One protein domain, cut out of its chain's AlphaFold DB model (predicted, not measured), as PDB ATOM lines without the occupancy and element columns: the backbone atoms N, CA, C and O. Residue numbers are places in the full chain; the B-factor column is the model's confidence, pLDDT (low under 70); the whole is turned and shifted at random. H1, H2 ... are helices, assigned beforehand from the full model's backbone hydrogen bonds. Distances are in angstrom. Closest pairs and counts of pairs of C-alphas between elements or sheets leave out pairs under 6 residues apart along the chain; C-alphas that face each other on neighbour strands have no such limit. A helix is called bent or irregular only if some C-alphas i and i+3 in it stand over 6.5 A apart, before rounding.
ATOM      1  N   SER A   2     115.222  82.240 132.024       81.44
ATOM      2  CA  SER A   2     114.506  81.059 131.528       81.44
ATOM      3  C   SER A   2     113.765  80.351 132.668       81.44
ATOM      4  O   SER A   2     114.018  80.616 133.848       81.44
ATOM      5  N   ARG A   3     112.844  79.441 132.342       80.62
ATOM      6  CA  ARG A   3     112.150  78.625 133.350       80.62
ATOM      7  C   ARG A   3     113.106  77.761 134.203       80.62
ATOM      8  O   ARG A   3     112.950  77.769 135.425       80.62
ATOM      9  N   PRO A   4     114.138  77.096 133.644       79.94
ATOM     10  CA  PRO A   4     115.154  76.417 134.453       79.94
ATOM     11  C   PRO A   4     115.911  77.337 135.423       79.94
ATOM     12  O   PRO A   4     116.209  76.926 136.545       79.94
ATOM     13  N   ASP A   5     116.192  78.585 135.029       83.12
ATOM     14  CA  ASP A   5     116.842  79.557 135.920       83.12
ATOM     15  C   ASP A   5     115.955  79.901 137.120       83.12
ATOM     16  O   ASP A   5     116.452  80.020 138.240       83.12
ATOM     17  N   LEU A   6     114.638  80.013 136.905       84.31
ATOM     18  CA  LEU A   6     113.682  80.244 137.986       84.31
ATOM     19  C   LEU A   6     113.735  79.119 139.019       84.31
ATOM     20  O   LEU A   6     113.783  79.411 140.209       84.31
ATOM     21  N   TYR A   7     113.760  77.849 138.600       82.06
ATOM     22  CA  TYR A   7     113.781  76.722 139.543       82.06
ATOM     23  C   TYR A   7     115.007  76.729 140.459       82.06
ATOM     24  O   TYR A   7     114.911  76.312 141.611       82.06
ATOM     25  N   ARG A   8     116.142  77.271 139.998       81.94
ATOM     26  CA  ARG A   8     117.337  77.445 140.839       81.94
ATOM     27  C   ARG A   8     117.132  78.456 141.965       81.94
ATOM     28  O   ARG A   8     117.723  78.296 143.026       81.94
ATOM     29  N   VAL A   9     116.319  79.488 141.735       81.31
ATOM     30  CA  VAL A   9     116.020  80.538 142.722       81.31
ATOM     31  C   VAL A   9     114.839  80.145 143.604       81.31
ATOM     32  O   VAL A   9     114.867  80.354 144.813       81.31
ATOM     33  N   TRP A  10     113.802  79.569 143.002       82.75
ATOM     34  CA  TRP A  10     112.569  79.206 143.689       82.75
ATOM     35  C   TRP A  10     112.754  77.986 144.600       82.75
ATOM     36  O   TRP A  10     112.107  77.887 145.647       82.75
ATOM     37  N   GLY A  11     113.691  77.104 144.234       76.38
ATOM     38  CA  GLY A  11     114.099  75.947 145.018       76.38
ATOM     39  C   GLY A  11     112.952  74.983 145.325       76.38
ATOM     40  O   GLY A  11     111.874  75.037 144.736       76.38
ATOM     41  N   ASN A  12     113.184  74.097 146.294       75.75
ATOM     42  CA  ASN A  12     112.197  73.098 146.721       75.75
ATOM     43  C   ASN A  12     111.228  73.621 147.797       75.75
ATOM     44  O   ASN A  12     110.376  72.873 148.267       75.75
ATOM     45  N   THR A  13     111.379  74.874 148.233       73.56
ATOM     46  CA  THR A  13     110.646  75.440 149.377       73.56
ATOM     47  C   THR A  13     109.569  76.448 148.982       73.56
ATOM     48  O   THR A  13     108.880  76.950 149.865       73.56
ATOM     49  N   LEU A  14     109.397  76.723 147.679       72.62
ATOM     50  CA  LEU A  14     108.349  77.593 147.128       72.62
ATOM     51  C   LEU A  14     108.233  78.944 147.855       72.62
ATOM     52  O   LEU A  14     107.135  79.418 148.149       72.62
ATOM     53  N   LEU A  15     109.375  79.569 148.156       80.31
ATOM     54  CA  LEU A  15     109.395  80.867 148.826       80.31
ATOM     55  C   LEU A  15     108.629  81.919 148.000       80.31
ATOM     56  O   LEU A  15     108.674  81.881 146.765       80.31
ATOM     57  N   PRO A  16     107.941  82.872 148.657       81.25
ATOM     58  CA  PRO A  16     107.274  83.958 147.956       81.25
ATOM     59  C   PRO A  16     108.305  84.790 147.189       81.25
ATOM     60  O   PRO A  16     109.314  85.220 147.749       81.25
ATOM     61  N   TYR A  17     108.044  85.025 145.903       82.50
ATOM     62  CA  TYR A  17     108.930  85.778 145.023       82.50
ATOM     63  C   TYR A  17     108.135  86.729 144.124       82.50
ATOM     64  O   TYR A  17     106.987  86.462 143.772       82.50
ATOM     65  N   LEU A  18     108.762  87.841 143.746       86.12
ATOM     66  CA  LEU A  18     108.224  88.832 142.816       86.12
ATOM     67  C   LEU A  18     108.999  88.759 141.501       86.12
ATOM     68  O   LEU A  18     110.191  89.054 141.460       86.12
ATOM     69  N   LEU A  19     108.314  88.385 140.421       88.12
ATOM     70  CA  LEU A  19     108.888  88.368 139.079       88.12
ATOM     71  C   LEU A  19     108.556  89.678 138.365       88.12
ATOM     72  O   LEU A  19     107.393  89.973 138.099       88.12
ATOM     73  N   GLY A  20     109.589  90.459 138.063       89.62
ATOM     74  CA  GLY A  20     109.494  91.650 137.224       89.62
ATOM     75  C   GLY A  20     110.035  91.366 135.827       89.62
ATOM     76  O   GLY A  20     111.086  90.743 135.681       89.62
ATOM     77  N   GLY A  21     109.333  91.834 134.802       90.19
ATOM     78  CA  GLY A  21     109.765  91.702 133.419       90.19
ATOM     79  C   GLY A  21     108.692  92.152 132.440       90.19
ATOM     80  O   GLY A  21     107.646  92.664 132.836       90.19
ATOM     81  N   ASP A  22     108.986  91.949 131.165       89.19
ATOM     82  CA  ASP A  22     108.131  92.293 130.042       89.19
ATOM     83  C   ASP A  22     108.355  91.245 128.952       89.19
ATOM     84  O   ASP A  22     109.474  91.075 128.468       89.19
ATOM     85  N   ASP A  23     107.310  90.495 128.626       84.94
ATOM     86  CA  ASP A  23     107.360  89.382 127.681       84.94
ATOM     87  C   ASP A  23     107.332  89.829 126.216       84.94
ATOM     88  O   ASP A  23     107.588  89.022 125.330       84.94
ATOM     89  N   MET A  24     107.112  91.120 125.962       86.44
ATOM     90  CA  MET A  24     107.286  91.719 124.639       86.44
ATOM     91  C   MET A  24     108.736  92.165 124.374       86.44
ATOM     92  O   MET A  24     109.052  92.636 123.280       86.44
ATOM     93  N   GLN A  25     109.627  92.043 125.367       87.06
ATOM     94  CA  GLN A  25     111.060  92.322 125.225       87.06
ATOM     95  C   GLN A  25     111.857  91.046 124.894       87.06
ATOM     96  O   GLN A  25     111.297  90.013 124.541       87.06
ATOM     97  N   LEU A  26     113.192  91.126 124.937       85.19
ATOM     98  CA  LEU A  26     114.076  90.049 124.485       85.19
ATOM     99  C   LEU A  26     113.840  88.738 125.269       85.19
ATOM    100  O   LEU A  26     114.039  88.720 126.491       85.19
ATOM    101  N   PRO A  27     113.486  87.631 124.587       86.62
ATOM    102  CA  PRO A  27     113.322  86.337 125.232       86.62
ATOM    103  C   PRO A  27     114.681  85.728 125.626       86.62
ATOM    104  O   PRO A  27     115.735  86.149 125.130       86.62
ATOM    105  N   PRO A  28     114.691  84.714 126.510       85.69
ATOM    106  CA  PRO A  28     115.879  83.914 126.786       85.69
ATOM    107  C   PRO A  28     116.547  83.395 125.506       85.69
ATOM    108  O   PRO A  28     115.902  82.828 124.626       85.69
ATOM    109  N   THR A  29     117.866  83.558 125.414       86.19
ATOM    110  CA  THR A  29     118.658  83.012 124.307       86.19
ATOM    111  C   THR A  29     119.096  81.585 124.629       86.19
ATOM    112  O   THR A  29     119.780  81.363 125.627       86.19
ATOM    113  N   VAL A  30     118.739  80.623 123.773       84.56
ATOM    114  CA  VAL A  30     119.144  79.211 123.889       84.56
ATOM    115  C   VAL A  30     120.026  78.849 122.701       84.56
ATOM    116  O   VAL A  30     119.529  78.550 121.620       84.56
ATOM    117  N   MET A  31     121.344  78.880 122.905       84.44
ATOM    118  CA  MET A  31     122.325  78.673 121.827       84.44
ATOM    119  C   MET A  31     122.247  77.273 121.208       84.44
ATOM    120  O   MET A  31     122.471  77.119 120.016       84.44
ATOM    121  N   THR A  32     121.873  76.269 122.004       82.12
ATOM    122  CA  THR A  32     121.821  74.861 121.585       82.12
ATOM    123  C   THR A  32     120.481  74.453 120.974       82.12
ATOM    124  O   THR A  32     120.265  73.277 120.699       82.12
ATOM    125  N   LYS A  33     119.540  75.394 120.799       79.75
ATOM    126  CA  LYS A  33     118.177  75.097 120.329       79.75
ATOM    127  C   LYS A  33     118.183  74.401 118.966       79.75
ATOM    128  O   LYS A  33     117.454  73.433 118.766       79.75
ATOM    129  N   ASP A  34     119.023  74.894 118.064       78.94
ATOM    130  CA  ASP A  34     119.081  74.442 116.675       78.94
ATOM    131  C   ASP A  34     120.281  73.513 116.410       78.94
ATOM    132  O   ASP A  34     120.530  73.137 115.268       78.94
ATOM    133  N   GLU A  35     121.014  73.115 117.459       78.94
ATOM    134  CA  GLU A  35     122.080  72.117 117.350       78.94
ATOM    135  C   GLU A  35     121.472  70.738 117.079       78.94
ATOM    136  O   GLU A  35     120.631  70.249 117.842       78.94
ATOM    137  N   LYS A  36     121.908  70.110 115.987       75.44
ATOM    138  CA  LYS A  36     121.562  68.734 115.623       75.44
ATOM    139  C   LYS A  36     122.722  67.808 115.960       75.44
ATOM    140  O   LYS A  36     123.870  68.250 115.983       75.44
ATOM    141  N   ASP A  37     122.419  66.549 116.234       68.19
ATOM    142  CA  ASP A  37     123.456  65.548 116.468       68.19
ATOM    143  C   ASP A  37     124.184  65.252 115.142       68.19
ATOM    144  O   ASP A  37     123.579  64.809 114.171       68.19
ATOM    145  N   GLU A  38     125.482  65.566 115.077       62.38
ATOM    146  CA  GLU A  38     126.311  65.391 113.868       62.38
ATOM    147  C   GLU A  38     126.721  63.923 113.635       62.38
ATOM    148  O   GLU A  38     127.113  63.555 112.527       62.38
ATOM    149  N   ASP A  39     126.615  63.082 114.672       58.78
ATOM    150  CA  ASP A  39     127.067  61.686 114.668       58.78
ATOM    151  C   ASP A  39     126.005  60.690 114.158       58.78
ATOM    152  O   ASP A  39     126.343  59.561 113.789       58.78
ATOM    153  N   GLU A  40     124.732  61.090 114.072       51.66
ATOM    154  CA  GLU A  40     123.654  60.254 113.536       51.66
ATOM    155  C   GLU A  40     123.360  60.650 112.083       51.66
ATOM    156  O   GLU A  40     122.741  61.674 111.795       51.66
ATOM    157  N   LYS A  41     123.793  59.802 111.139       48.34
ATOM    158  CA  LYS A  41     123.358  59.817 109.728       48.34
ATOM    159  C   LYS A  41     121.895  59.364 109.584       48.34
ATOM    160  O   LYS A  41     121.577  58.604 108.671       48.34
ATOM    161  N   ASP A  42     121.024  59.800 110.478       47.44
ATOM    162  CA  ASP A  42     119.600  59.531 110.381       47.44
ATOM    163  C   ASP A  42     118.979  60.670 109.571       47.44
ATOM    164  O   ASP A  42     119.166  61.853 109.869       47.44
ATOM    165  N   GLU A  43     118.262  60.316 108.505       51.47
ATOM    166  CA  GLU A  43     117.631  61.251 107.558       51.47
ATOM    167  C   GLU A  43     116.637  62.225 108.241       51.47
ATOM    168  O   GLU A  43     116.236  63.224 107.641       51.47
ATOM    169  N   ASP A  44     116.317  61.986 109.520       60.91
ATOM    170  CA  ASP A  44     115.379  62.737 110.361       60.91
ATOM    171  C   ASP A  44     116.017  63.840 111.240       60.91
ATOM    172  O   ASP A  44     115.293  64.673 111.793       60.91
ATOM    173  N   GLY A  45     117.352  63.906 111.353       61.31
ATOM    174  CA  GLY A  45     118.103  65.032 111.939       61.31
ATOM    175  C   GLY A  45     117.578  65.566 113.282       61.31
ATOM    176  O   GLY A  45     117.135  66.721 113.357       61.31
ATOM    177  N   HIS A  46     117.636  64.746 114.335       69.25
ATOM    178  CA  HIS A  46     117.152  65.090 115.673       69.25
ATOM    179  C   HIS A  46     117.924  66.252 116.330       69.25
ATOM    180  O   HIS A  46     119.131  66.420 116.161       69.25
ATOM    181  N   HIS A  47     117.203  67.067 117.111       74.25
ATOM    182  CA  HIS A  47     117.796  68.145 117.906       74.25
ATOM    183  C   HIS A  47     118.515  67.581 119.137       74.25
ATOM    184  O   HIS A  47     117.895  66.889 119.955       74.25
ATOM    185  N   ARG A  48     119.775  67.988 119.329       78.81
ATOM    186  CA  ARG A  48     120.603  67.643 120.492       78.81
ATOM    187  C   ARG A  48     119.973  68.137 121.791       78.81
ATOM    188  O   ARG A  48     119.918  67.431 122.798       78.81
ATOM    189  N   ASN A  49     119.429  69.355 121.769       81.25
ATOM    190  CA  ASN A  49     118.638  69.897 122.867       81.25
ATOM    191  C   ASN A  49     117.137  69.704 122.616       81.25
ATOM    192  O   ASN A  49     116.439  70.605 122.149       81.25
ATOM    193  N   ARG A  50     116.614  68.540 123.011       80.25
ATOM    194  CA  ARG A  50     115.181  68.205 122.890       80.25
ATOM    195  C   ARG A  50     114.250  69.147 123.666       80.25
ATOM    196  O   ARG A  50     113.071  69.239 123.344       80.25
ATOM    197  N   LEU A  51     114.769  69.859 124.670       81.81
ATOM    198  CA  LEU A  51     114.037  70.860 125.457       81.81
ATOM    199  C   LEU A  51     114.395  72.299 125.051       81.81
ATOM    200  O   LEU A  51     114.046  73.248 125.753       81.81
ATOM    201  N   GLY A  52     115.076  72.486 123.915       81.75
ATOM    202  CA  GLY A  52     115.545  73.793 123.463       81.75
ATOM    203  C   GLY A  52     114.411  74.793 123.262       81.75
ATOM    204  O   GLY A  52     114.567  75.961 123.603       81.75
ATOM    205  N   ALA A  53     113.247  74.328 122.795       81.94
ATOM    206  CA  ALA A  53     112.046  75.154 122.690       81.94
ATOM    207  C   ALA A  53     111.541  75.630 124.064       81.94
ATOM    208  O   ALA A  53     111.313  76.822 124.246       81.94
ATOM    209  N   ASP A  54     111.441  74.741 125.056       82.25
ATOM    210  CA  ASP A  54     111.025  75.113 126.416       82.25
ATOM    211  C   ASP A  54     111.998  76.103 127.074       82.25
ATOM    212  O   ASP A  54     111.581  77.036 127.755       82.25
ATOM    213  N   GLY A  55     113.298  75.965 126.800       82.69
ATOM    214  CA  GLY A  55     114.314  76.905 127.273       82.69
ATOM    215  C   GLY A  55     114.141  78.337 126.749       82.69
ATOM    216  O   GLY A  55     114.662  79.265 127.369       82.69
ATOM    217  N   THR A  56     113.419  78.532 125.637       85.81
ATOM    218  CA  THR A  56     113.129  79.872 125.092       85.81
ATOM    219  C   THR A  56     111.968  80.568 125.790       85.81
ATOM    220  O   THR A  56     111.849  81.784 125.674       85.81
ATOM    221  N   LEU A  57     111.156  79.835 126.558       86.38
ATOM    222  CA  LEU A  57     110.077  80.422 127.340       86.38
ATOM    223  C   LEU A  57     110.646  81.080 128.594       86.38
ATOM    224  O   LEU A  57     111.367  80.472 129.401       86.38
ATOM    225  N   SER A  58     110.309  82.352 128.780       89.44
ATOM    226  CA  SER A  58     110.652  83.034 130.022       89.44
ATOM    227  C   SER A  58     109.781  82.528 131.174       89.44
ATOM    228  O   SER A  58     108.641  82.099 130.993       89.44
ATOM    229  N   ALA A  59     110.300  82.626 132.398       88.06
ATOM    230  CA  ALA A  59     109.515  82.337 133.597       88.06
ATOM    231  C   ALA A  59     108.209  83.158 133.662       88.06
ATOM    232  O   ALA A  59     107.163  82.633 134.032       88.06
ATOM    233  N   LEU A  60     108.271  84.437 133.278       89.06
ATOM    234  CA  LEU A  60     107.120  85.343 133.284       89.06
ATOM    235  C   LEU A  60     106.051  84.907 132.275       89.06
ATOM    236  O   LEU A  60     104.868  84.853 132.609       89.06
ATOM    237  N   GLU A  61     106.480  84.559 131.065       88.75
ATOM    238  CA  GLU A  61     105.613  84.070 129.994       88.75
ATOM    239  C   GLU A  61     104.926  82.759 130.385       88.75
ATOM    240  O   GLU A  61     103.721  82.614 130.187       88.75
ATOM    241  N   PHE A  62     105.647  81.843 131.039       88.81
ATOM    242  CA  PHE A  62     105.071  80.605 131.564       88.81
ATOM    243  C   PHE A  62     103.920  80.871 132.549       88.81
ATOM    244  O   PHE A  62     102.847  80.278 132.419       88.81
ATOM    245  N   PHE A  63     104.095  81.783 133.512       89.06
ATOM    246  CA  PHE A  63     103.023  82.130 134.452       89.06
ATOM    247  C   PHE A  63     101.857  82.853 133.779       89.06
ATOM    248  O   PHE A  63     100.703  82.535 134.076       89.06
ATOM    249  N   ARG A  64     102.143  83.765 132.839       89.25
ATOM    250  CA  ARG A  64     101.118  84.430 132.022       89.25
ATOM    251  C   ARG A  64     100.252  83.408 131.295       89.25
ATOM    252  O   ARG A  64      99.029  83.455 131.401       89.25
ATOM    253  N   ALA A  65     100.889  82.483 130.578       89.25
ATOM    254  CA  ALA A  65     100.222  81.437 129.814       89.25
ATOM    255  C   ALA A  65      99.453  80.461 130.717       89.25
ATOM    256  O   ALA A  65      98.404  79.957 130.329       89.25
ATOM    257  N   SER A  66      99.928  80.254 131.948       90.50
ATOM    258  CA  SER A  66      99.257  79.440 132.969       90.50
ATOM    259  C   SER A  66      98.059  80.141 133.634       90.50
ATOM    260  O   SER A  66      97.465  79.584 134.555       90.50
ATOM    261  N   GLY A  67      97.703  81.359 133.210       91.25
ATOM    262  CA  GLY A  67      96.537  82.095 133.707       91.25
ATOM    263  C   GLY A  67      96.760  82.836 135.026       91.25
ATOM    264  O   GLY A  67      95.792  83.274 135.649       91.25
ATOM    265  N   TRP A  68      98.010  82.998 135.467       89.56
ATOM    266  CA  TRP A  68      98.293  83.768 136.676       89.56
ATOM    267  C   TRP A  68      98.015  85.257 136.441       89.56
ATOM    268  O   TRP A  68      98.367  85.793 135.386       89.56
ATOM    269  N   PRO A  69      97.407  85.959 137.413       89.25
ATOM    270  CA  PRO A  69      97.160  87.386 137.283       89.25
ATOM    271  C   PRO A  69      98.486  88.151 137.255       89.25
ATOM    272  O   PRO A  69      99.355  87.952 138.102       89.25
ATOM    273  N   ILE A  70      98.618  89.066 136.293       88.75
ATOM    274  CA  ILE A  70      99.808  89.905 136.131       88.75
ATOM    275  C   ILE A  70      99.448  91.352 136.413       88.75
ATOM    276  O   ILE A  70      98.526  91.918 135.822       88.75
ATOM    277  N   TYR A  71     100.233  91.974 137.285       91.19
ATOM    278  CA  TYR A  71     100.158  93.404 137.505       91.19
ATOM    279  C   TYR A  71     100.917  94.149 136.399       91.19
ATOM    280  O   TYR A  71     102.142  94.070 136.313       91.19
ATOM    281  N   ARG A  72     100.188  94.871 135.540       91.00
ATOM    282  CA  ARG A  72     100.766  95.673 134.449       91.00
ATOM    283  C   ARG A  72     100.894  97.138 134.854       91.00
ATOM    284  O   ARG A  72      99.894  97.785 135.170       91.00
TER     285      ARG A  72
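AT A GLANCE: This is residues 2 to 72 of the 196 residues of an uncharacterized protein of Trichoderma harzianum (UniProt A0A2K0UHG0). This model has little regular structure: three helices, the longest H1, and an elongated loop, residues 14 to 51, whose tip, residues 39 to 44, sticks out, as do residues 10 to 16. The printed part has 71 residues, 22 of them in the named helices H1, H2 and H3 in chain order, with no named strand: all helix. It is loose, radius of gyration of the C-alphas 15.7 A, and spans 49 by 29 by 19 A.

IN THESE COORDINATES: H1, residues 3 to 13, begins at C-alpha 3 (112.150, 78.625, 133.350) and is 16.4 A long. It is irregular: C-alphas 9 and 12 are 9.3 A apart. H2 is residues 52 to 55. H3, residues 59 to 65, is 10.1 A long and ends at C-alpha 65 (100.222, 81.437, 129.814).

HOW THE PARTS SIT: H1 and H3 only just touch, with 3 pairs of C-alphas within 8 A, the closest Arg 3 and Ala 59 at 4.6 A; their lines are about perpendicular at 87 degrees. H1 and H2 only just touch, also with 3 pairs, the closest C-alphas Arg 3 and Gly 55 at 6.7 A. H2 and H3 are apart. In H3 every O i to N i+4 pair is within hydrogen-bond range, in H1 4 of 7; H2 is too short for one.

THE WHOLE: The C-alphas of Lys 41 and Tyr 71, the two farthest apart, are 49.4 A apart. The printed part has no cut. The link H1 to H2 is long, 38 residues; H2 to H3 is tight. Residues 37 to 46 have pLDDT under 70.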